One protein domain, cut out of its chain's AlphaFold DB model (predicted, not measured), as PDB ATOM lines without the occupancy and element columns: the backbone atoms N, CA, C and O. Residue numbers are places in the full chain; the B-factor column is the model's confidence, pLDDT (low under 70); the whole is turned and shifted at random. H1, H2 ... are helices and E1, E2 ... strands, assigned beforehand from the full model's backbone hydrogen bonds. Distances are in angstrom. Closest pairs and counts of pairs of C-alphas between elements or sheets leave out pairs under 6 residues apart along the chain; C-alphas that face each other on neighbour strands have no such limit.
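Overview. This is residues 132 to 198 and 412 to 497 of the 501 residues of an uncharacterized protein of TM7 phylum sp. oral taxon 351 (UniProt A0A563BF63). A twisted sheet of four long antiparallel strands, E1 E2 E5 E4, has H2 over one face, making two layers, while H1, H3 and the small antiparallel sheet E3 E6 form a group at one end. Residues 459 to 497, with no named element, make a long tail. The printed part has 153 residues, with three named helices and six named strands in the order H1 E1 E2 H2 E3 E4 E5 H3 E6; the class is mixed, helices and strands, with under half of the residues in named elements. It is compact, with a radius of gyration of the C-alphas of 16.1 A, and spans 56 by 32 by 22 A.

Arrangement. E1, residues 149 to 158, and E2, residues 163 to 171, form a hairpin, with N 151 and O 169 within hydrogen-bond range at 2.9 A. H2, residues 180 to 192, lies over E2 at a height over the sheet of 7.3 A; their closest C-alphas, of Val 182 and Ala 170, are 6.1 A apart. E4, residues 418 to 427, and E5, residues 433 to 442, form a hairpin, with N 424 and O 436 at 2.9 A; E5 is also E2's antiparallel neighbour, with N 168 and O 437 at 2.9 A. E3, residues 194 to 196, and E6, residues 456 to 458, are antiparallel, with N 196 and O 456 at 2.8 A. H1, residues 132 to 142, only grazes the larger sheet and only just touches H3, residues 445 to 448, with 3 pairs of C-alphas within 8 A, the closest being Arg 134 and Phe 448 at 6.5 A. Every O i to N i+4 pair is within hydrogen-bond range in H2, 4 of 7 in H1, and H3 is too short for one.

Along the chain. H1 begins at C-alpha 132 (68.515, 146.696, 241.291) and E6 ends at C-alpha 458 (75.805, 135.304, 253.397). E5 is 29.3 A long, E1 24.8 A and H2 18.8 A.

Size, cuts and confidence. Residues 199 to 411 are not printed, and C-alphas 198 and 412 are 15.1 A apart across the cut. Confidence is under 70 at residues 144 to 146, 460 to 474 and 490 to 497.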
ATOM      1  N   LEU A 132      68.887 147.981 241.900       85.75
ATOM      2  CA  LEU A 132      68.515 146.696 241.291       85.75
ATOM      3  C   LEU A 132      69.680 145.702 241.211       85.75
ATOM      4  O   LEU A 132      69.479 144.509 241.411       85.75
ATOM      5  N   SER A 133      70.907 146.173 240.966       85.50
ATOM      6  CA  SER A 133      72.076 145.293 240.816       85.50
ATOM      7  C   SER A 133      72.366 144.441 242.057       85.50
ATOM      8  O   SER A 133      73.030 143.414 241.954       85.50
ATOM      9  N   ARG A 134      71.821 144.802 243.224       87.31
ATOM     10  CA  ARG A 134      71.957 144.025 244.465       87.31
ATOM     11  C   ARG A 134      71.146 142.738 244.484       87.31
ATOM     12  O   ARG A 134      71.365 141.901 245.351       87.31
ATOM     13  N   VAL A 135      70.259 142.548 243.513       86.19
ATOM     14  CA  VAL A 135      69.590 141.266 243.302       86.19
ATOM     15  C   VAL A 135      70.594 140.184 242.902       86.19
ATOM     16  O   VAL A 135      70.444 139.048 243.330       86.19
ATOM     17  N   PHE A 136      71.647 140.495 242.139       83.06
ATOM     18  CA  PHE A 136      72.573 139.460 241.662       83.06
ATOM     19  C   PHE A 136      73.345 138.757 242.795       83.06
ATOM     20  O   PHE A 136      73.334 137.527 242.819       83.06
ATOM     21  N   PRO A 137      73.929 139.469 243.785       78.38
ATOM     22  CA  PRO A 137      74.498 138.823 244.970       78.38
ATOM     23  C   PRO A 137      73.487 137.978 245.759       78.38
ATOM     24  O   PRO A 137      73.832 136.912 246.262       78.38
ATOM     25  N   VAL A 138      72.227 138.427 245.835       84.19
ATOM     26  CA  VAL A 138      71.139 137.675 246.482       84.19
ATOM     27  C   VAL A 138      70.878 136.369 245.748       84.19
ATOM     28  O   VAL A 138      70.868 135.315 246.374       84.19
ATOM     29  N   LEU A 139      70.714 136.421 244.424       82.50
ATOM     30  CA  LEU A 139      70.485 135.239 243.596       82.50
ATOM     31  C   LEU A 139      71.643 134.243 243.704       82.50
ATOM     32  O   LEU A 139      71.386 133.058 243.899       82.50
ATOM     33  N   LYS A 140      72.893 134.723 243.662       77.31
ATOM     34  CA  LYS A 140      74.086 133.877 243.814       77.31
ATOM     35  C   LYS A 140      74.026 133.028 245.087       77.31
ATOM     36  O   LYS A 140      74.307 131.839 245.041       77.31
ATOM     37  N   ASN A 141      73.633 133.623 246.212       77.62
ATOM     38  CA  ASN A 141      73.569 132.907 247.488       77.62
ATOM     39  C   ASN A 141      72.247 132.153 247.717       77.62
ATOM     40  O   ASN A 141      72.212 131.235 248.536       77.62
ATOM     41  N   LEU A 142      71.164 132.533 247.029       78.75
ATOM     42  CA  LEU A 142      69.879 131.827 247.086       78.75
ATOM     43  C   LEU A 142      69.975 130.445 246.435       78.75
ATOM     44  O   LEU A 142      69.401 129.493 246.958       78.75
ATOM     45  N   PHE A 143      70.688 130.333 245.314       75.44
ATOM     46  CA  PHE A 143      70.716 129.131 244.480       75.44
ATOM     47  C   PHE A 143      72.135 128.548 244.401       75.44
ATOM     48  O   PHE A 143      72.795 128.679 243.369       75.44
ATOM     49  N   PRO A 144      72.632 127.918 245.480       59.47
ATOM     50  CA  PRO A 144      73.930 127.258 245.444       59.47
ATOM     51  C   PRO A 144      73.899 126.066 244.476       59.47
ATOM     52  O   PRO A 144      72.902 125.351 244.381       59.47
ATOM     53  N   THR A 145      75.001 125.833 243.766       60.41
ATOM     54  CA  THR A 145      75.148 124.718 242.817       60.41
ATOM     55  C   THR A 145      75.825 123.530 243.500       60.41
ATOM     56  O   THR A 145      76.980 123.198 243.232       60.41
ATOM     57  N   ASN A 146      75.135 122.912 244.451       64.62
ATOM     58  CA  ASN A 146      75.546 121.633 245.024       64.62
ATOM     59  C   ASN A 146      74.901 120.466 244.251       64.62
ATOM     60  O   ASN A 146      74.279 120.656 243.209       64.62
ATOM     61  N   LYS A 147      75.099 119.233 244.736       70.12
ATOM     62  CA  LYS A 147      74.517 118.015 244.143       70.12
ATOM     63  C   LYS A 147      72.992 118.119 243.974       70.12
ATOM     64  O   LYS A 147      72.462 117.715 242.945       70.12
ATOM     65  N   ASP A 148      72.328 118.713 244.960       77.00
ATOM     66  CA  ASP A 148      70.923 119.096 244.880       77.00
ATOM     67  C   ASP A 148      70.819 120.420 244.116       77.00
ATOM     68  O   ASP A 148      71.388 121.422 244.531       77.00
ATOM     69  N   THR A 149      70.090 120.453 243.006       80.19
ATOM     70  CA  THR A 149      70.023 121.640 242.147       80.19
ATOM     71  C   THR A 149      68.635 122.257 242.149       80.19
ATOM     72  O   THR A 149      67.617 121.572 242.024       80.19
ATOM     73  N   ILE A 150      68.601 123.583 242.253       86.31
ATOM     74  CA  ILE A 150      67.416 124.393 241.997       86.31
ATOM     75  C   ILE A 150      67.682 125.198 240.730       86.31
ATOM     76  O   ILE A 150      68.642 125.965 240.681       86.31
ATOM     77  N   LYS A 151      66.837 125.033 239.711       87.75
ATOM     78  CA  LYS A 151      66.912 125.824 238.475       87.75
ATOM     79  C   LYS A 151      65.671 126.681 238.321       87.75
ATOM     80  O   LYS A 151      64.562 126.194 238.520       87.75
ATOM     81  N   ILE A 152      65.866 127.937 237.956       89.50
ATOM     82  CA  ILE A 152      64.819 128.947 237.813       89.50
ATOM     83  C   ILE A 152      64.353 128.976 236.359       89.50
ATOM     84  O   ILE A 152      65.172 128.958 235.440       89.50
ATOM     85  N   SER A 153      63.047 129.051 236.140       89.88
ATOM     86  CA  SER A 153      62.458 129.233 234.812       89.88
ATOM     87  C   SER A 153      61.905 130.636 234.585       89.88
ATOM     88  O   SER A 153      61.918 131.111 233.453       89.88
ATOM     89  N   ASP A 154      61.446 131.305 235.645       90.81
ATOM     90  CA  ASP A 154      60.980 132.695 235.604       90.81
ATOM     91  C   ASP A 154      61.381 133.418 236.897       90.81
ATOM     92  O   ASP A 154      61.386 132.812 237.967       90.81
ATOM     93  N   LEU A 155      61.728 134.701 236.798       90.44
ATOM     94  CA  LEU A 155      62.144 135.553 237.906       90.44
ATOM     95  C   LEU A 155      61.553 136.956 237.743       90.44
ATOM     96  O   LEU A 155      61.889 137.697 236.819       90.44
ATOM     97  N   ASN A 156      60.758 137.372 238.723       92.19
ATOM     98  CA  ASN A 156      60.203 138.712 238.823       92.19
ATOM     99  C   ASN A 156      60.672 139.389 240.115       92.19
ATOM    100  O   ASN A 156      60.493 138.863 241.214       92.19
ATOM    101  N   VAL A 157      61.258 140.578 239.983       90.62
ATOM    102  CA  VAL A 157      61.729 141.386 241.111       90.62
ATOM    103  C   VAL A 157      60.913 142.666 241.187       90.62
ATOM    104  O   VAL A 157      60.933 143.484 240.267       90.62
ATOM    105  N   ASN A 158      60.284 142.896 242.335       90.69
ATOM    106  CA  ASN A 158      59.637 144.160 242.652       90.69
ATOM    107  C   ASN A 158      60.394 144.861 243.785       90.69
ATOM    108  O   ASN A 158      60.326 144.460 244.945       90.69
ATOM    109  N   LEU A 159      61.113 145.932 243.443       87.19
ATOM    110  CA  LEU A 159      61.896 146.714 244.406       87.19
ATOM    111  C   LEU A 159      61.028 147.607 245.303       87.19
ATOM    112  O   LEU A 159      61.447 147.936 246.407       87.19
ATOM    113  N   SER A 160      59.824 147.986 244.864       85.94
ATOM    114  CA  SER A 160      58.902 148.806 245.660       85.94
ATOM    115  C   SER A 160      58.336 148.023 246.842       85.94
ATOM    116  O   SER A 160      58.186 148.571 247.930       85.94
ATOM    117  N   THR A 161      58.058 146.734 246.644       89.19
ATOM    118  CA  THR A 161      57.605 145.823 247.704       89.19
ATOM    119  C   THR A 161      58.739 144.988 248.301       89.19
ATOM    120  O   THR A 161      58.509 144.272 249.271       89.19
ATOM    121  N   SER A 162      59.955 145.079 247.745       90.62
ATOM    122  CA  SER A 162      61.105 144.220 248.079       90.62
ATOM    123  C   SER A 162      60.763 142.728 248.011       90.62
ATOM    124  O   SER A 162      61.158 141.932 248.861       90.62
ATOM    125  N   THR A 163      59.995 142.342 246.991       91.44
ATOM    126  CA  THR A 163      59.576 140.954 246.772       91.44
ATOM    127  C   THR A 163      60.245 140.369 245.543       91.44
ATOM    128  O   THR A 163      60.319 141.022 244.501       91.44
ATOM    129  N   ILE A 164      60.678 139.120 245.660       91.81
ATOM    130  CA  ILE A 164      61.204 138.318 244.560       91.81
ATOM    131  C   ILE A 164      60.272 137.125 244.381       91.81
ATOM    132  O   ILE A 164      60.077 136.346 245.315       91.81
ATOM    133  N   ASN A 165      59.704 136.992 243.188       92.88
ATOM    134  CA  ASN A 165      58.864 135.869 242.805       92.88
ATOM    135  C   ASN A 165      59.599 135.059 241.747       92.88
ATOM    136  O   ASN A 165      60.196 135.642 240.843       92.88
ATOM    137  N   PHE A 166      59.553 133.738 241.841       92.38
ATOM    138  CA  PHE A 166      60.140 132.889 240.816       92.38
ATOM    139  C   PHE A 166      59.465 131.529 240.740       92.38
ATOM    140  O   PHE A 166      58.993 130.994 241.750       92.38
ATOM    141  N   ASP A 167      59.505 130.981 239.532       93.00
ATOM    142  CA  ASP A 167      59.175 129.596 239.237       93.00
ATOM    143  C   ASP A 167      60.472 128.813 239.093       93.00
ATOM    144  O   ASP A 167      61.417 129.261 238.435       93.00
ATOM    145  N   ALA A 168      60.532 127.652 239.732       91.50
ATOM    146  CA  ALA A 168      61.726 126.835 239.755       91.50
ATOM    147  C   ALA A 168      61.412 125.338 239.737       91.50
ATOM    148  O   ALA A 168      60.298 124.886 240.009       91.50
ATOM    149  N   GLN A 169      62.442 124.566 239.421       90.44
ATOM    150  CA  GLN A 169      62.455 123.116 239.496       90.44
ATOM    151  C   GLN A 169      63.568 122.649 240.433       90.44
ATOM    152  O   GLN A 169      64.694 123.146 240.375       90.44
ATOM    153  N   ALA A 170      63.235 121.689 241.290       88.88
ATOM    154  CA  ALA A 170      64.148 121.011 242.194       88.88
ATOM    155  C   ALA A 170      64.525 119.635 241.634       88.88
ATOM    156  O   ALA A 170      63.652 118.872 241.207       88.88
ATOM    157  N   ASN A 171      65.822 119.326 241.647       84.19
ATOM    158  CA  ASN A 171      66.385 118.075 241.150       84.19
ATOM    159  C   ASN A 171      67.482 117.566 242.110       84.19
ATOM    160  O   ASN A 171      68.406 118.307 242.433       84.19
ATOM    161  N   ALA A 172      67.384 116.310 242.551       82.25
ATOM    162  CA  ALA A 172      68.284 115.679 243.529       82.25
ATOM    163  C   ALA A 172      69.672 115.267 242.983       82.25
ATOM    164  O   ALA A 172      70.488 114.696 243.706       82.25
ATOM    165  N   GLY A 173      69.938 115.490 241.694       79.25
ATOM    166  CA  GLY A 173      71.205 115.170 241.027       79.25
ATOM    167  C   GLY A 173      71.417 113.685 240.706       79.25
ATOM    168  O   GLY A 173      72.187 113.368 239.802       79.25
ATOM    169  N   GLU A 174      70.712 112.779 241.384       80.56
ATOM    170  CA  GLU A 174      70.725 111.329 241.152       80.56
ATOM    171  C   GLU A 174      69.302 110.793 240.974       80.56
ATOM    172  O   GLU A 174      68.348 111.369 241.494       80.56
ATOM    173  N   GLU A 175      69.154 109.687 240.240       74.38
ATOM    174  CA  GLU A 175      67.861 109.021 240.088       74.38
ATOM    175  C   GLU A 175      67.399 108.365 241.407       74.38
ATOM    176  O   GLU A 175      68.189 107.662 242.043       74.38
ATOM    177  N   PRO A 176      66.120 108.519 241.811       74.69
ATOM    178  CA  PRO A 176      65.085 109.345 241.183       74.69
ATOM    179  C   PRO A 176      65.318 110.849 241.415       74.69
ATOM    180  O   PRO A 176      65.465 111.300 242.547       74.69
ATOM    181  N   TYR A 177      65.275 111.640 240.336       79.19
ATOM    182  CA  TYR A 177      65.590 113.077 240.369       79.19
ATOM    183  C   TYR A 177      64.595 113.929 241.173       79.19
ATOM    184  O   TYR A 177      64.909 115.057 241.558       79.19
ATOM    185  N   ILE A 178      63.397 113.405 241.431       83.00
ATOM    186  CA  ILE A 178      62.362 114.047 242.235       83.00
ATOM    187  C   ILE A 178      62.569 113.762 243.728       83.00
ATOM    188  O   ILE A 178      62.399 112.638 244.194       83.00
ATOM    189  N   ASP A 179      62.864 114.805 244.507       82.88
ATOM    190  CA  ASP A 179      62.948 114.711 245.968       82.88
ATOM    191  C   ASP A 179      62.468 116.019 246.630       82.88
ATOM    192  O   ASP A 179      63.075 117.083 246.482       82.88
ATOM    193  N   TYR A 180      61.381 115.944 247.410       85.94
ATOM    194  CA  TYR A 180      60.853 117.079 248.187       85.94
ATOM    195  C   TYR A 180      61.856 117.617 249.214       85.94
ATOM    196  O   TYR A 180      61.781 118.778 249.620       85.94
ATOM    197  N   ARG A 181      62.823 116.797 249.622       86.25
ATOM    198  CA  ARG A 181      63.887 117.181 250.547       86.25
ATOM    199  C   ARG A 181      64.771 118.285 249.968       86.25
ATOM    200  O   ARG A 181      65.259 119.110 250.738       86.25
ATOM    201  N   VAL A 182      64.912 118.355 248.641       86.25
ATOM    202  CA  VAL A 182      65.626 119.439 247.948       86.25
ATOM    203  C   VAL A 182      64.890 120.768 248.144       86.25
ATOM    204  O   VAL A 182      65.494 121.751 248.571       86.25
ATOM    205  N   LEU A 183      63.565 120.786 247.949       87.31
ATOM    206  CA  LEU A 183      62.732 121.971 248.188       87.31
ATOM    207  C   LEU A 183      62.723 122.385 249.670       87.31
ATOM    208  O   LEU A 183      62.856 123.566 249.986       87.31
ATOM    209  N   GLU A 184      62.598 121.438 250.601       86.44
ATOM    210  CA  GLU A 184      62.623 121.759 252.035       86.44
ATOM    211  C   GLU A 184      63.993 122.264 252.503       86.44
ATOM    212  O   GLU A 184      64.066 123.180 253.328       86.44
ATOM    213  N   SER A 185      65.079 121.712 251.960       85.50
ATOM    214  CA  SER A 185      66.435 122.192 252.238       85.50
ATOM    215  C   SER A 185      66.631 123.595 251.676       85.50
ATOM    216  O   SER A 185      67.097 124.466 252.405       85.50
ATOM    217  N   PHE A 186      66.170 123.855 250.449       86.69
ATOM    218  CA  PHE A 186      66.140 125.199 249.874       86.69
ATOM    219  C   PHE A 186      65.376 126.180 250.772       86.69
ATOM    220  O   PHE A 186      65.919 127.213 251.153       86.69
ATOM    221  N   LYS A 187      64.160 125.840 251.218       87.88
ATOM    222  CA  LYS A 187      63.372 126.720 252.100       87.88
ATOM    223  C   LYS A 187      64.101 127.064 253.399       87.88
ATOM    224  O   LYS A 187      64.113 128.222 253.818       87.88
ATOM    225  N   LYS A 188      64.712 126.064 254.042       86.44
ATOM    226  CA  LYS A 188      65.501 126.255 255.269       86.44
ATOM    227  C   LYS A 188      66.723 127.131 255.012       86.44
ATOM    228  O   LYS A 188      66.976 128.049 255.786       86.44
ATOM    229  N   SER A 189      67.424 126.880 253.912       84.69
ATOM    230  CA  SER A 189      68.581 127.650 253.466       84.69
ATOM    231  C   SER A 189      68.248 129.128 253.295       84.69
ATOM    232  O   SER A 189      68.896 129.966 253.919       84.69
ATOM    233  N   VAL A 190      67.186 129.445 252.546       87.56
ATOM    234  CA  VAL A 190      66.721 130.824 252.320       87.56
ATOM    235  C   VAL A 190      66.405 131.543 253.635       87.56
ATOM    236  O   VAL A 190      66.799 132.692 253.824       87.56
ATOM    237  N   ASN A 191      65.742 130.863 254.574       88.00
ATOM    238  CA  ASN A 191      65.365 131.447 255.868       88.00
ATOM    239  C   ASN A 191      66.563 131.740 256.788       88.00
ATOM    240  O   ASN A 191      66.432 132.522 257.728       88.00
ATOM    241  N   LEU A 192      67.716 131.116 256.543       87.38
ATOM    242  CA  LEU A 192      68.947 131.321 257.311       87.38
ATOM    243  C   LEU A 192      69.892 132.338 256.663       87.38
ATOM    244  O   LEU A 192      70.918 132.672 257.258       87.38
ATOM    245  N   MET A 193      69.563 132.838 255.471       88.88
ATOM    246  CA  MET A 193      70.393 133.813 254.775       88.88
ATOM    247  C   MET A 193      70.439 135.139 255.520       88.88
ATOM    248  O   MET A 193      69.429 135.665 256.003       88.88
ATOM    249  N   LYS A 194      71.636 135.711 255.553       91.50
ATOM    250  CA  LYS A 194      71.910 136.981 256.215       91.50
ATOM    251  C   LYS A 194      72.587 137.934 255.255       91.50
ATOM    252  O   LYS A 194      73.063 137.545 254.191       91.50
ATOM    253  N   TYR A 195      72.649 139.192 255.642       92.81
ATOM    254  CA  TYR A 195      73.435 140.180 254.927       92.81
ATOM    255  C   TYR A 195      74.130 141.106 255.912       92.81
ATOM    256  O   TYR A 195      73.897 141.057 257.119       92.81
ATOM    257  N   ASP A 196      75.037 141.910 255.391       94.00
ATOM    258  CA  ASP A 196      75.719 142.946 256.134       94.00
ATOM    259  C   ASP A 196      76.018 144.124 255.213       94.00
ATOM    260  O   ASP A 196      76.190 143.975 254.005       94.00
ATOM    261  N   TYR A 197      76.059 145.306 255.801       95.06
ATOM    262  CA  TYR A 197      76.397 146.560 255.156       95.06
ATOM    263  C   TYR A 197      77.053 147.461 256.192       95.06
ATOM    264  O   TYR A 197      76.991 147.213 257.399       95.06
ATOM    265  N   GLY A 198      77.683 148.528 255.731       95.38
ATOM    266  CA  GLY A 198      78.418 149.387 256.637       95.38
ATOM    267  C   GLY A 198      79.356 150.303 255.896       95.38
ATOM    268  O   GLY A 198      79.078 150.727 254.770       95.38
ATOM    269  N   LEU A 412      68.674 139.528 258.939       93.06
ATOM    270  CA  LEU A 412      68.118 138.454 258.121       93.06
ATOM    271  C   LEU A 412      67.776 138.990 256.734       93.06
ATOM    272  O   LEU A 412      67.118 140.018 256.609       93.06
ATOM    273  N   MET A 413      68.172 138.269 255.688       92.62
ATOM    274  CA  MET A 413      67.854 138.671 254.319       92.62
ATOM    275  C   MET A 413      66.362 138.505 254.016       92.62
ATOM    276  O   MET A 413      65.779 139.330 253.319       92.62
ATOM    277  N   VAL A 414      65.745 137.449 254.553       92.44
ATOM    278  CA  VAL A 414      64.336 137.104 254.328       92.44
ATOM    279  C   VAL A 414      63.610 137.021 255.676       92.44
ATOM    280  O   VAL A 414      63.315 135.931 256.166       92.44
ATOM    281  N   PRO A 415      63.317 138.163 256.324       91.25
ATOM    282  CA  PRO A 415      62.800 138.180 257.694       91.25
ATOM    283  C   PRO A 415      61.402 137.559 257.829       91.25
ATOM    284  O   PRO A 415      61.055 137.048 258.888       91.25
ATOM    285  N   LYS A 416      60.592 137.583 256.760       89.62
ATOM    286  CA  LYS A 416      59.250 136.968 256.728       89.62
ATOM    287  C   LYS A 416      59.257 135.516 256.232       89.62
ATOM    288  O   LYS A 416      58.196 134.912 256.099       89.62
ATOM    289  N   GLY A 417      60.442 134.980 255.952       86.31
ATOM    290  CA  GLY A 417      60.639 133.679 255.338       86.31
ATOM    291  C   GLY A 417      60.177 133.582 253.879       86.31
ATOM    292  O   GLY A 417      59.689 134.538 253.268       86.31
ATOM    293  N   ILE A 418      60.371 132.394 253.316       89.75
ATOM    294  CA  ILE A 418      59.928 132.018 251.970       89.75
ATOM    295  C   ILE A 418      58.524 131.405 251.985       89.75
ATOM    296  O   ILE A 418      58.199 130.578 252.841       89.75
ATOM    297  N   ARG A 419      57.705 131.755 250.988       92.25
ATOM    298  CA  ARG A 419      56.376 131.173 250.785       92.25
ATOM    299  C   ARG A 419      56.307 130.436 249.455       92.25
ATOM    300  O   ARG A 419      56.423 131.059 248.405       92.25
ATOM    301  N   VAL A 420      56.069 129.127 249.507       91.69
ATOM    302  CA  VAL A 420      55.743 128.314 248.325       91.69
ATOM    303  C   VAL A 420      54.249 128.467 248.043       91.69
ATOM    304  O   VAL A 420      53.434 128.255 248.940       91.69
ATOM    305  N   THR A 421      53.891 128.896 246.836       92.88
ATOM    306  CA  THR A 421      52.495 129.127 246.433       92.88
ATOM    307  C   THR A 421      51.880 127.918 245.751       92.88
ATOM    308  O   THR A 421      50.695 127.658 245.941       92.88
ATOM    309  N   ASP A 422      52.684 127.184 244.989       91.00
ATOM    310  CA  ASP A 422      52.277 125.967 244.298       91.00
ATOM    311  C   ASP A 422      53.465 125.003 244.207       91.00
ATOM    312  O   ASP A 422      54.620 125.441 244.166       91.00
ATOM    313  N   SER A 423      53.186 123.700 244.198       90.50
ATOM    314  CA  SER A 423      54.185 122.671 243.909       90.50
ATOM    315  C   SER A 423      53.539 121.469 243.233       90.50
ATOM    316  O   SER A 423      52.451 121.033 243.627       90.50
ATOM    317  N   SER A 424      54.201 120.926 242.215       89.00
ATOM    318  CA  SER A 424      53.704 119.763 241.488       89.00
ATOM    319  C   SER A 424      54.824 119.023 240.769       89.00
ATOM    320  O   SER A 424      55.896 119.563 240.505       89.00
ATOM    321  N   ASN A 425      54.539 117.800 240.344       89.12
ATOM    322  CA  ASN A 425      55.460 117.049 239.505       89.12
ATOM    323  C   ASN A 425      55.485 117.615 238.069       89.12
ATOM    324  O   ASN A 425      54.546 118.283 237.605       89.12
ATOM    325  N   GLY A 426      56.589 117.398 237.362       88.31
ATOM    326  CA  GLY A 426      56.790 117.849 235.990       88.31
ATOM    327  C   GLY A 426      57.897 117.099 235.279       88.31
ATOM    328  O   GLY A 426      58.667 116.388 235.917       88.31
ATOM    329  N   ARG A 427      57.988 117.288 233.962       87.94
ATOM    330  CA  ARG A 427      59.105 116.773 233.165       87.94
ATOM    331  C   ARG A 427      59.991 117.904 232.670       87.94
ATOM    332  O   ARG A 427      59.495 118.855 232.064       87.94
ATOM    333  N   ASP A 428      61.286 117.815 232.946       88.06
ATOM    334  CA  ASP A 428      62.264 118.800 232.481       88.06
ATOM    335  C   ASP A 428      62.543 118.675 230.966       88.06
ATOM    336  O   ASP A 428      61.915 117.888 230.249       88.06
ATOM    337  N   SER A 429      63.494 119.460 230.448       86.88
ATOM    338  CA  SER A 429      63.892 119.409 229.033       86.88
ATOM    339  C   SER A 429      64.476 118.060 228.593       86.88
ATOM    340  O   SER A 429      64.450 117.758 227.400       86.88
ATOM    341  N   SER A 430      64.968 117.252 229.534       88.00
ATOM    342  CA  SER A 430      65.501 115.903 229.306       88.00
ATOM    343  C   SER A 430      64.451 114.815 229.555       88.00
ATOM    344  O   SER A 430      64.755 113.634 229.452       88.00
ATOM    345  N   SER A 431      63.198 115.203 229.818       85.69
ATOM    346  CA  SER A 431      62.073 114.319 230.157       85.69
ATOM    347  C   SER A 431      62.207 113.593 231.502       85.69
ATOM    348  O   SER A 431      61.441 112.665 231.768       85.69
ATOM    349  N   ASN A 432      63.106 114.053 232.376       86.69
ATOM    350  CA  ASN A 432      63.240 113.543 233.737       86.69
ATOM    351  C   ASN A 432      62.099 114.057 234.615       86.69
ATOM    352  O   ASN A 432      61.695 115.218 234.499       86.69
ATOM    353  N   LEU A 433      61.616 113.212 235.526       87.12
ATOM    354  CA  LEU A 433      60.636 113.603 236.533       87.12
ATOM    355  C   LEU A 433      61.295 114.512 237.582       87.12
ATOM    356  O   LEU A 433      62.242 114.112 238.256       87.12
ATOM    357  N   VAL A 434      60.780 115.730 237.726       89.06
ATOM    358  CA  VAL A 434      61.283 116.759 238.647       89.06
ATOM    359  C   VAL A 434      60.137 117.385 239.443       89.06
ATOM    360  O   VAL A 434      58.974 117.340 239.029       89.06
ATOM    361  N   LEU A 435      60.463 118.003 240.579       90.00
ATOM    362  CA  LEU A 435      59.504 118.783 241.363       90.00
ATOM    363  C   LEU A 435      59.526 120.243 240.895       90.00
ATOM    364  O   LEU A 435      60.536 120.924 241.063       90.00
ATOM    365  N   ARG A 436      58.417 120.741 240.342       91.38
ATOM    366  CA  ARG A 436      58.214 122.171 240.063       91.38
ATOM    367  C   ARG A 436      57.625 122.859 241.285       91.38
ATOM    368  O   ARG A 436      56.819 122.264 242.004       91.38
ATOM    369  N   PHE A 437      57.958 124.126 241.475       92.44
ATOM    370  CA  PHE A 437      57.349 124.943 242.510       92.44
ATOM    371  C   PHE A 437      57.436 126.439 242.180       92.44
ATOM    372  O   PHE A 437      58.378 126.895 241.533       92.44
ATOM    373  N   SER A 438      56.460 127.195 242.672       93.62
ATOM    374  CA  SER A 438      56.404 128.657 242.566       93.62
ATOM    375  C   SER A 438      56.554 129.268 243.950       93.62
ATOM    376  O   SER A 438      55.980 128.765 244.924       93.62
ATOM    377  N   THR A 439      57.319 130.354 244.070       92.69
ATOM    378  CA  THR A 439      57.557 130.991 245.372       92.69
ATOM    379  C   THR A 439      57.515 132.505 245.344       92.69
ATOM    380  O   THR A 439      57.722 133.150 244.316       92.69
ATOM    381  N   ILE A 440      57.279 133.057 246.533       93.44
ATOM    382  CA  ILE A 440      57.419 134.474 246.843       93.44
ATOM    383  C   ILE A 440      58.333 134.612 248.058       93.44
ATOM    384  O   ILE A 440      58.077 134.034 249.119       93.44
ATOM    385  N   ILE A 441      59.375 135.421 247.907       92.44
ATOM    386  CA  ILE A 441      60.304 135.809 248.964       92.44
ATOM    387  C   ILE A 441      60.129 137.301 249.229       92.44
ATOM    388  O   ILE A 441      60.174 138.109 248.303       92.44
ATOM    389  N   THR A 442      59.954 137.682 250.497       92.31
ATOM    390  CA  THR A 442      60.036 139.093 250.910       92.31
ATOM    391  C   THR A 442      61.416 139.363 251.489       92.31
ATOM    392  O   THR A 442      61.728 138.902 252.588       92.31
ATOM    393  N   VAL A 443      62.233 140.092 250.736       92.81
ATOM    394  CA  VAL A 443      63.589 140.484 251.121       92.81
ATOM    395  C   VAL A 443      63.529 141.742 251.988       92.81
ATOM    396  O   VAL A 443      62.632 142.572 251.832       92.81
ATOM    397  N   ASP A 444      64.476 141.888 252.910       94.00
ATOM    398  CA  ASP A 444      64.630 143.112 253.693       94.00
ATOM    399  C   ASP A 444      64.900 144.326 252.767       94.00
ATOM    400  O   ASP A 444      65.893 144.323 252.029       94.00
ATOM    401  N   PRO A 445      64.051 145.376 252.781       92.19
ATOM    402  CA  PRO A 445      64.222 146.551 251.926       92.19
ATOM    403  C   PRO A 445      65.537 147.304 252.162       92.19
ATOM    404  O   PRO A 445      66.027 147.962 251.239       92.19
ATOM    405  N   GLU A 446      66.141 147.205 253.353       92.31
ATOM    406  CA  GLU A 446      67.457 147.794 253.648       92.31
ATOM    407  C   GLU A 446      68.534 147.313 252.669       92.31
ATOM    408  O   GLU A 446      69.442 148.070 252.307       92.31
ATOM    409  N   LEU A 447      68.402 146.085 252.164       91.12
ATOM    410  CA  LEU A 447      69.329 145.529 251.192       91.12
ATOM    411  C   LEU A 447      69.343 146.330 249.886       91.12
ATOM    412  O   LEU A 447      70.383 146.427 249.244       91.12
ATOM    413  N   PHE A 448      68.234 146.951 249.485       91.56
ATOM    414  CA  PHE A 448      68.147 147.669 248.212       91.56
ATOM    415  C   PHE A 448      68.403 149.174 248.329       91.56
ATOM    416  O   PHE A 448      68.606 149.816 247.299       91.56
ATOM    417  N   LYS A 449      68.450 149.745 249.540       91.50
ATOM    418  CA  LYS A 449      68.637 151.191 249.740       91.50
ATOM    419  C   LYS A 449      70.004 151.676 249.282       91.50
ATOM    420  O   LYS A 449      71.030 151.235 249.801       91.50
ATOM    421  N   PHE A 450      70.049 152.647 248.376       88.88
ATOM    422  CA  PHE A 450      71.308 153.183 247.857       88.88
ATOM    423  C   PHE A 450      72.235 153.742 248.947       88.88
ATOM    424  O   PHE A 450      73.456 153.683 248.788       88.88
ATOM    425  N   THR A 451      71.684 154.256 250.048       90.25
ATOM    426  CA  THR A 451      72.432 154.778 251.203       90.25
ATOM    427  C   THR A 451      73.305 153.728 251.879       90.25
ATOM    428  O   THR A 451      74.411 154.054 252.301       90.25
ATOM    429  N   ASN A 452      72.850 152.476 251.928       93.00
ATOM    430  CA  ASN A 452      73.593 151.381 252.543       93.00
ATOM    431  C   ASN A 452      74.720 150.973 251.592       93.00
ATOM    432  O   ASN A 452      74.457 150.571 250.460       93.00
ATOM    433  N   LYS A 453      75.978 151.137 252.003       92.00
ATOM    434  CA  LYS A 453      77.157 150.835 251.176       92.00
ATOM    435  C   LYS A 453      77.774 149.496 251.576       92.00
ATOM    436  O   LYS A 453      77.445 148.957 252.631       92.00
ATOM    437  N   HIS A 454      78.648 148.974 250.712       93.06
ATOM    438  CA  HIS A 454      79.469 147.791 251.003       93.06
ATOM    439  C   HIS A 454      78.630 146.578 251.433       93.06
ATOM    440  O   HIS A 454      78.858 145.964 252.479       93.06
ATOM    441  N   ILE A 455      77.587 146.292 250.651       91.75
ATOM    442  CA  ILE A 455      76.647 145.214 250.953       91.75
ATOM    443  C   ILE A 455      77.269 143.869 250.609       91.75
ATOM    444  O   ILE A 455      77.695 143.649 249.477       91.75
ATOM    445  N   MET A 456      77.224 142.954 251.567       89.19
ATOM    446  CA  MET A 456      77.627 141.564 251.422       89.19
ATOM    447  C   MET A 456      76.481 140.663 251.877       89.19
ATOM    448  O   MET A 456      75.800 140.953 252.857       89.19
ATOM    449  N   THR A 457      76.239 139.575 251.152       88.06
ATOM    450  CA  THR A 457      75.220 138.578 251.508       88.06
ATOM    451  C   THR A 457      75.902 137.275 251.906       88.06
ATOM    452  O   THR A 457      76.973 136.948 251.392       88.06
ATOM    453  N   PHE A 458      75.291 136.548 252.838       84.19
ATOM    454  CA  PHE A 458      75.805 135.304 253.397       84.19
ATOM    455  C   PHE A 458      74.764 134.200 253.235       84.19
ATOM    456  O   PHE A 458      73.602 134.360 253.625       84.19
ATOM    457  N   GLY A 459      75.203 133.076 252.676       77.12
ATOM    458  CA  GLY A 459      74.420 131.850 252.623       77.12
ATOM    459  C   GLY A 459      74.317 131.142 253.987       77.12
ATOM    460  O   GLY A 459      75.019 131.496 254.937       77.12
ATOM    461  N   PRO A 460      73.457 130.116 254.085       63.06
ATOM    462  CA  PRO A 460      73.239 129.310 255.296       63.06
ATOM    463  C   PRO A 460      74.465 128.483 255.713       63.06
ATOM    464  O   PRO A 460      74.618 128.143 256.887       63.06
ATOM    465  N   SER A 461      75.340 128.158 254.762       54.84
ATOM    466  CA  SER A 461      76.624 127.505 254.996       54.84
ATOM    467  C   SER A 461      77.581 128.536 255.589       54.84
ATOM    468  O   SER A 461      78.359 129.169 254.883       54.84
ATOM    469  N   GLY A 462      77.456 128.782 256.891       48.47
ATOM    470  CA  GLY A 462      78.326 129.689 257.627       48.47
ATOM    471  C   GLY A 462      79.763 129.178 257.664       48.47
ATOM    472  O   GLY A 462      80.137 128.492 258.603       48.47
ATOM    473  N   GLN A 463      80.544 129.503 256.641       36.28
ATOM    474  CA  GLN A 463      82.005 129.603 256.604       36.28
ATOM    475  C   GLN A 463      82.371 129.954 255.166       36.28
ATOM    476  O   GLN A 463      81.825 129.346 254.257       36.28
ATOM    477  N   ASN A 464      83.236 130.958 254.993       37.88
ATOM    478  CA  ASN A 464      83.872 131.365 253.735       37.88
ATOM    479  C   ASN A 464      83.327 130.722 252.457       37.88
ATOM    480  O   ASN A 464      83.653 129.584 252.130       37.88
ATOM    481  N   VAL A 465      82.590 131.511 251.681       35.84
ATOM    482  CA  VAL A 465      82.391 131.259 250.250       35.84
ATOM    483  C   VAL A 465      83.725 131.488 249.528       35.84
ATOM    484  O   VAL A 465      83.945 132.518 248.899       35.84
ATOM    485  N   THR A 466      84.653 130.541 249.686       40.78
ATOM    486  CA  THR A 466      85.933 130.474 248.966       40.78
ATOM    487  C   THR A 466      85.795 129.863 247.567       40.78
ATOM    488  O   THR A 466      86.802 129.609 246.914       40.78
ATOM    489  N   ASP A 467      84.580 129.667 247.054       34.69
ATOM    490  CA  ASP A 467      84.333 129.306 245.657       34.69
ATOM    491  C   ASP A 467      83.629 130.445 244.910       34.69
ATOM    492  O   ASP A 467      82.512 130.359 244.409       34.69
ATOM    493  N   SER A 468      84.341 131.558 244.741       43.75
ATOM    494  CA  SER A 468      83.857 132.634 243.868       43.75
ATOM    495  C   SER A 468      83.696 132.204 242.397       43.75
ATOM    496  O   SER A 468      83.124 132.954 241.612       43.75
ATOM    497  N   TYR A 469      84.086 130.979 242.033       41.19
ATOM    498  CA  TYR A 469      83.892 130.396 240.707       41.19
ATOM    499  C   TYR A 469      82.535 129.695 240.546       41.19
ATOM    500  O   TYR A 469      82.458 128.542 240.138       41.19
ATOM    501  N   LEU A 470      81.450 130.400 240.846       47.41
ATOM    502  CA  LEU A 470      80.117 130.018 240.393       47.41
ATOM    503  C   LEU A 470      79.501 131.247 239.745       47.41
ATOM    504  O   LEU A 470      78.921 132.124 240.392       47.41
ATOM    505  N   GLN A 471      79.755 131.343 238.442       49.12
ATOM    506  CA  GLN A 471      79.062 132.256 237.552       49.12
ATOM    507  C   GLN A 471      77.551 132.018 237.698       49.12
ATOM    508  O   GLN A 471      77.112 130.910 237.980       49.12
ATOM    509  N   VAL A 472      76.740 133.042 237.430       54.34
ATOM    510  CA  VAL A 472      75.264 132.945 237.320       54.34
ATOM    511  C   VAL A 472      74.824 131.948 236.212       54.34
ATOM    512  O   VAL A 472      73.639 131.729 235.960       54.34
ATOM    513  N   GLU A 473      75.784 131.320 235.531       53.00
ATOM    514  CA  GLU A 473      75.600 130.282 234.533       53.00
ATOM    515  C   GLU A 473      75.024 128.997 235.149       53.00
ATOM    516  O   GLU A 473      75.433 128.533 236.208       53.00
ATOM    517  N   GLY A 474      74.033 128.412 234.474       64.56
ATOM    518  CA  GLY A 474      73.385 127.170 234.911       64.56
ATOM    519  C   GLY A 474      72.265 127.337 235.945       64.56
ATOM    520  O   GLY A 474      71.585 126.354 236.242       64.56
ATOM    521  N   MET A 475      72.013 128.561 236.432       75.75
ATOM    522  CA  MET A 475      70.884 128.865 237.326       75.75
ATOM    523  C   MET A 475      69.528 128.823 236.615       75.75
ATOM    524  O   MET A 475      68.508 128.566 237.250       75.75
ATOM    525  N   PHE A 476      69.509 129.077 235.305       83.44
ATOM    526  CA  PHE A 476      68.288 129.130 234.507       83.44
ATOM    527  C   PHE A 476      68.084 127.853 233.692       83.44
ATOM    528  O   PHE A 476      69.027 127.302 233.119       83.44
ATOM    529  N   ALA A 477      66.837 127.397 233.611       84.75
ATOM    530  CA  ALA A 477      66.421 126.284 232.768       84.75
ATOM    531  C   ALA A 477      65.090 126.586 232.077       84.75
ATOM    532  O   ALA A 477      64.318 127.437 232.513       84.75
ATOM    533  N   ALA A 478      64.808 125.853 230.999       86.69
ATOM    534  CA  ALA A 478      63.483 125.879 230.397       86.69
ATOM    535  C   ALA A 478      62.426 125.407 231.422       86.69
ATOM    536  O   ALA A 478      62.712 124.479 232.181       86.69
ATOM    537  N   PRO A 479      61.212 125.990 231.423       86.62
ATOM    538  CA  PRO A 479      60.140 125.556 232.311       86.62
ATOM    539  C   PRO A 479      59.842 124.061 232.146       86.62
ATOM    540  O   PRO A 479      59.666 123.579 231.021       86.62
ATOM    541  N   ALA A 480      59.735 123.332 233.259       87.12
ATOM    542  CA  ALA A 480      59.299 121.941 233.241       87.12
ATOM    543  C   ALA A 480      57.870 121.835 232.678       87.12
ATOM    544  O   ALA A 480      56.953 122.558 233.085       87.12
ATOM    545  N   LYS A 481      57.648 120.903 231.754       87.44
ATOM    546  CA  LYS A 481      56.342 120.679 231.126       87.44
ATOM    547  C   LYS A 481      55.394 119.999 232.096       87.44
ATOM    548  O   LYS A 481      55.818 119.187 232.922       87.44
ATOM    549  N   GLU A 482      54.113 120.352 232.032       83.88
ATOM    550  CA  GLU A 482      53.064 119.579 232.704       83.88
ATOM    551  C   GLU A 482      53.115 118.123 232.250       83.88
ATOM    552  O   GLU A 482      53.409 117.827 231.090       83.88
ATOM    553  N   CYS A 483      52.853 117.216 233.182       82.88
ATOM    554  CA  CYS A 483      52.805 115.803 232.857       82.88
ATOM    555  C   CYS A 483      51.580 115.482 232.008       82.88
ATOM    556  O   CYS A 483      50.510 116.077 232.171       82.88
ATOM    557  N   ALA A 484      51.749 114.526 231.100       80.50
ATOM    558  CA  ALA A 484      50.645 114.021 230.305       80.50
ATOM    559  C   ALA A 484      49.625 113.301 231.207       80.50
ATOM    560  O   ALA A 484      49.957 112.816 232.289       80.50
ATOM    561  N   LYS A 485      48.362 113.241 230.773       74.62
ATOM    562  CA  LYS A 485      47.269 112.652 231.572       74.62
ATOM    563  C   LYS A 485      47.464 111.158 231.867       74.62
ATOM    564  O   LYS A 485      46.852 110.646 232.797       74.62
ATOM    565  N   ASP A 486      48.271 110.481 231.064       78.94
ATOM    566  CA  ASP A 486      48.599 109.056 231.103       78.94
ATOM    567  C   ASP A 486      49.974 108.758 231.732       78.94
ATOM    568  O   ASP A 486      50.394 107.603 231.793       78.94
ATOM    569  N   ASP A 487      50.668 109.778 232.236       79.38
ATOM    570  CA  ASP A 487      51.992 109.644 232.835       79.38
ATOM    571  C   ASP A 487      51.915 109.089 234.267       79.38
ATOM    572  O   ASP A 487      51.831 109.840 235.242       79.38
ATOM    573  N   ALA A 488      51.936 107.756 234.381       73.69
ATOM    574  CA  ALA A 488      51.791 107.020 235.639       73.69
ATOM    575  C   ALA A 488      52.831 107.406 236.710       73.69
ATOM    576  O   ALA A 488      52.513 107.404 237.898       73.69
ATOM    577  N   GLU A 489      54.049 107.779 236.303       71.62
ATOM    578  CA  GLU A 489      55.131 108.200 237.208       71.62
ATOM    579  C   GLU A 489      54.884 109.593 237.799       71.62
ATOM    580  O   GLU A 489      55.410 109.938 238.856       71.62
ATOM    581  N   CYS A 490      54.056 110.398 237.131       69.62
ATOM    582  CA  CYS A 490      53.743 111.758 237.533       69.62
ATOM    583  C   CYS A 490      52.413 111.891 238.299       69.62
ATOM    584  O   CYS A 490      52.045 112.991 238.718       69.62
ATOM    585  N   VAL A 491      51.705 110.781 238.549       61.66
ATOM    586  CA  VAL A 491      50.465 110.737 239.346       61.66
ATOM    587  C   VAL A 491      50.801 110.886 240.842       61.66
ATOM    588  O   VAL A 491      50.725 109.945 241.626       61.66
ATOM    589  N   GLY A 492      51.213 112.094 241.238       57.00
ATOM    590  CA  GLY A 492      51.581 112.489 242.601       57.00
ATOM    591  C   GLY A 492      51.022 113.871 242.965       57.00
ATOM    592  O   GLY A 492      50.907 114.752 242.118       57.00
ATOM    593  N   GLN A 493      50.611 114.018 244.227       51.38
ATOM    594  CA  GLN A 493      49.732 115.049 244.805       51.38
ATOM    595  C   GLN A 493      50.037 116.507 244.393       51.38
ATOM    596  O   GLN A 493      51.056 117.067 244.783       51.38
ATOM    597  N   LYS A 494      49.088 117.175 243.713       48.44
ATOM    598  CA  LYS A 494      49.022 118.648 243.699       48.44
ATOM    599  C   LYS A 494      48.689 119.128 245.112       48.44
ATOM    600  O   LYS A 494      47.577 118.901 245.590       48.44
ATOM    601  N   THR A 495      49.626 119.791 245.774       49.09
ATOM    602  CA  THR A 495      49.400 120.450 247.064       49.09
ATOM    603  C   THR A 495      49.332 121.956 246.847       49.09
ATOM    604  O   THR A 495      50.337 122.660 246.869       49.09
ATOM    605  N   SER A 496      48.121 122.475 246.637       43.19
ATOM    606  CA  SER A 496      47.882 123.918 246.708       43.19
ATOM    607  C   SER A 496      47.879 124.335 248.180       43.19
ATOM    608  O   SER A 496      47.171 123.735 248.993       43.19
ATOM    609  N   ALA A 497      48.678 125.339 248.546       40.56
ATOM    610  CA  ALA A 497      48.704 125.858 249.909       40.56
ATOM    611  C   ALA A 497      47.330 126.460 250.260       40.56
ATOM    612  O   ALA A 497      46.965 127.530 249.775       40.56
TER     613      ALA A 497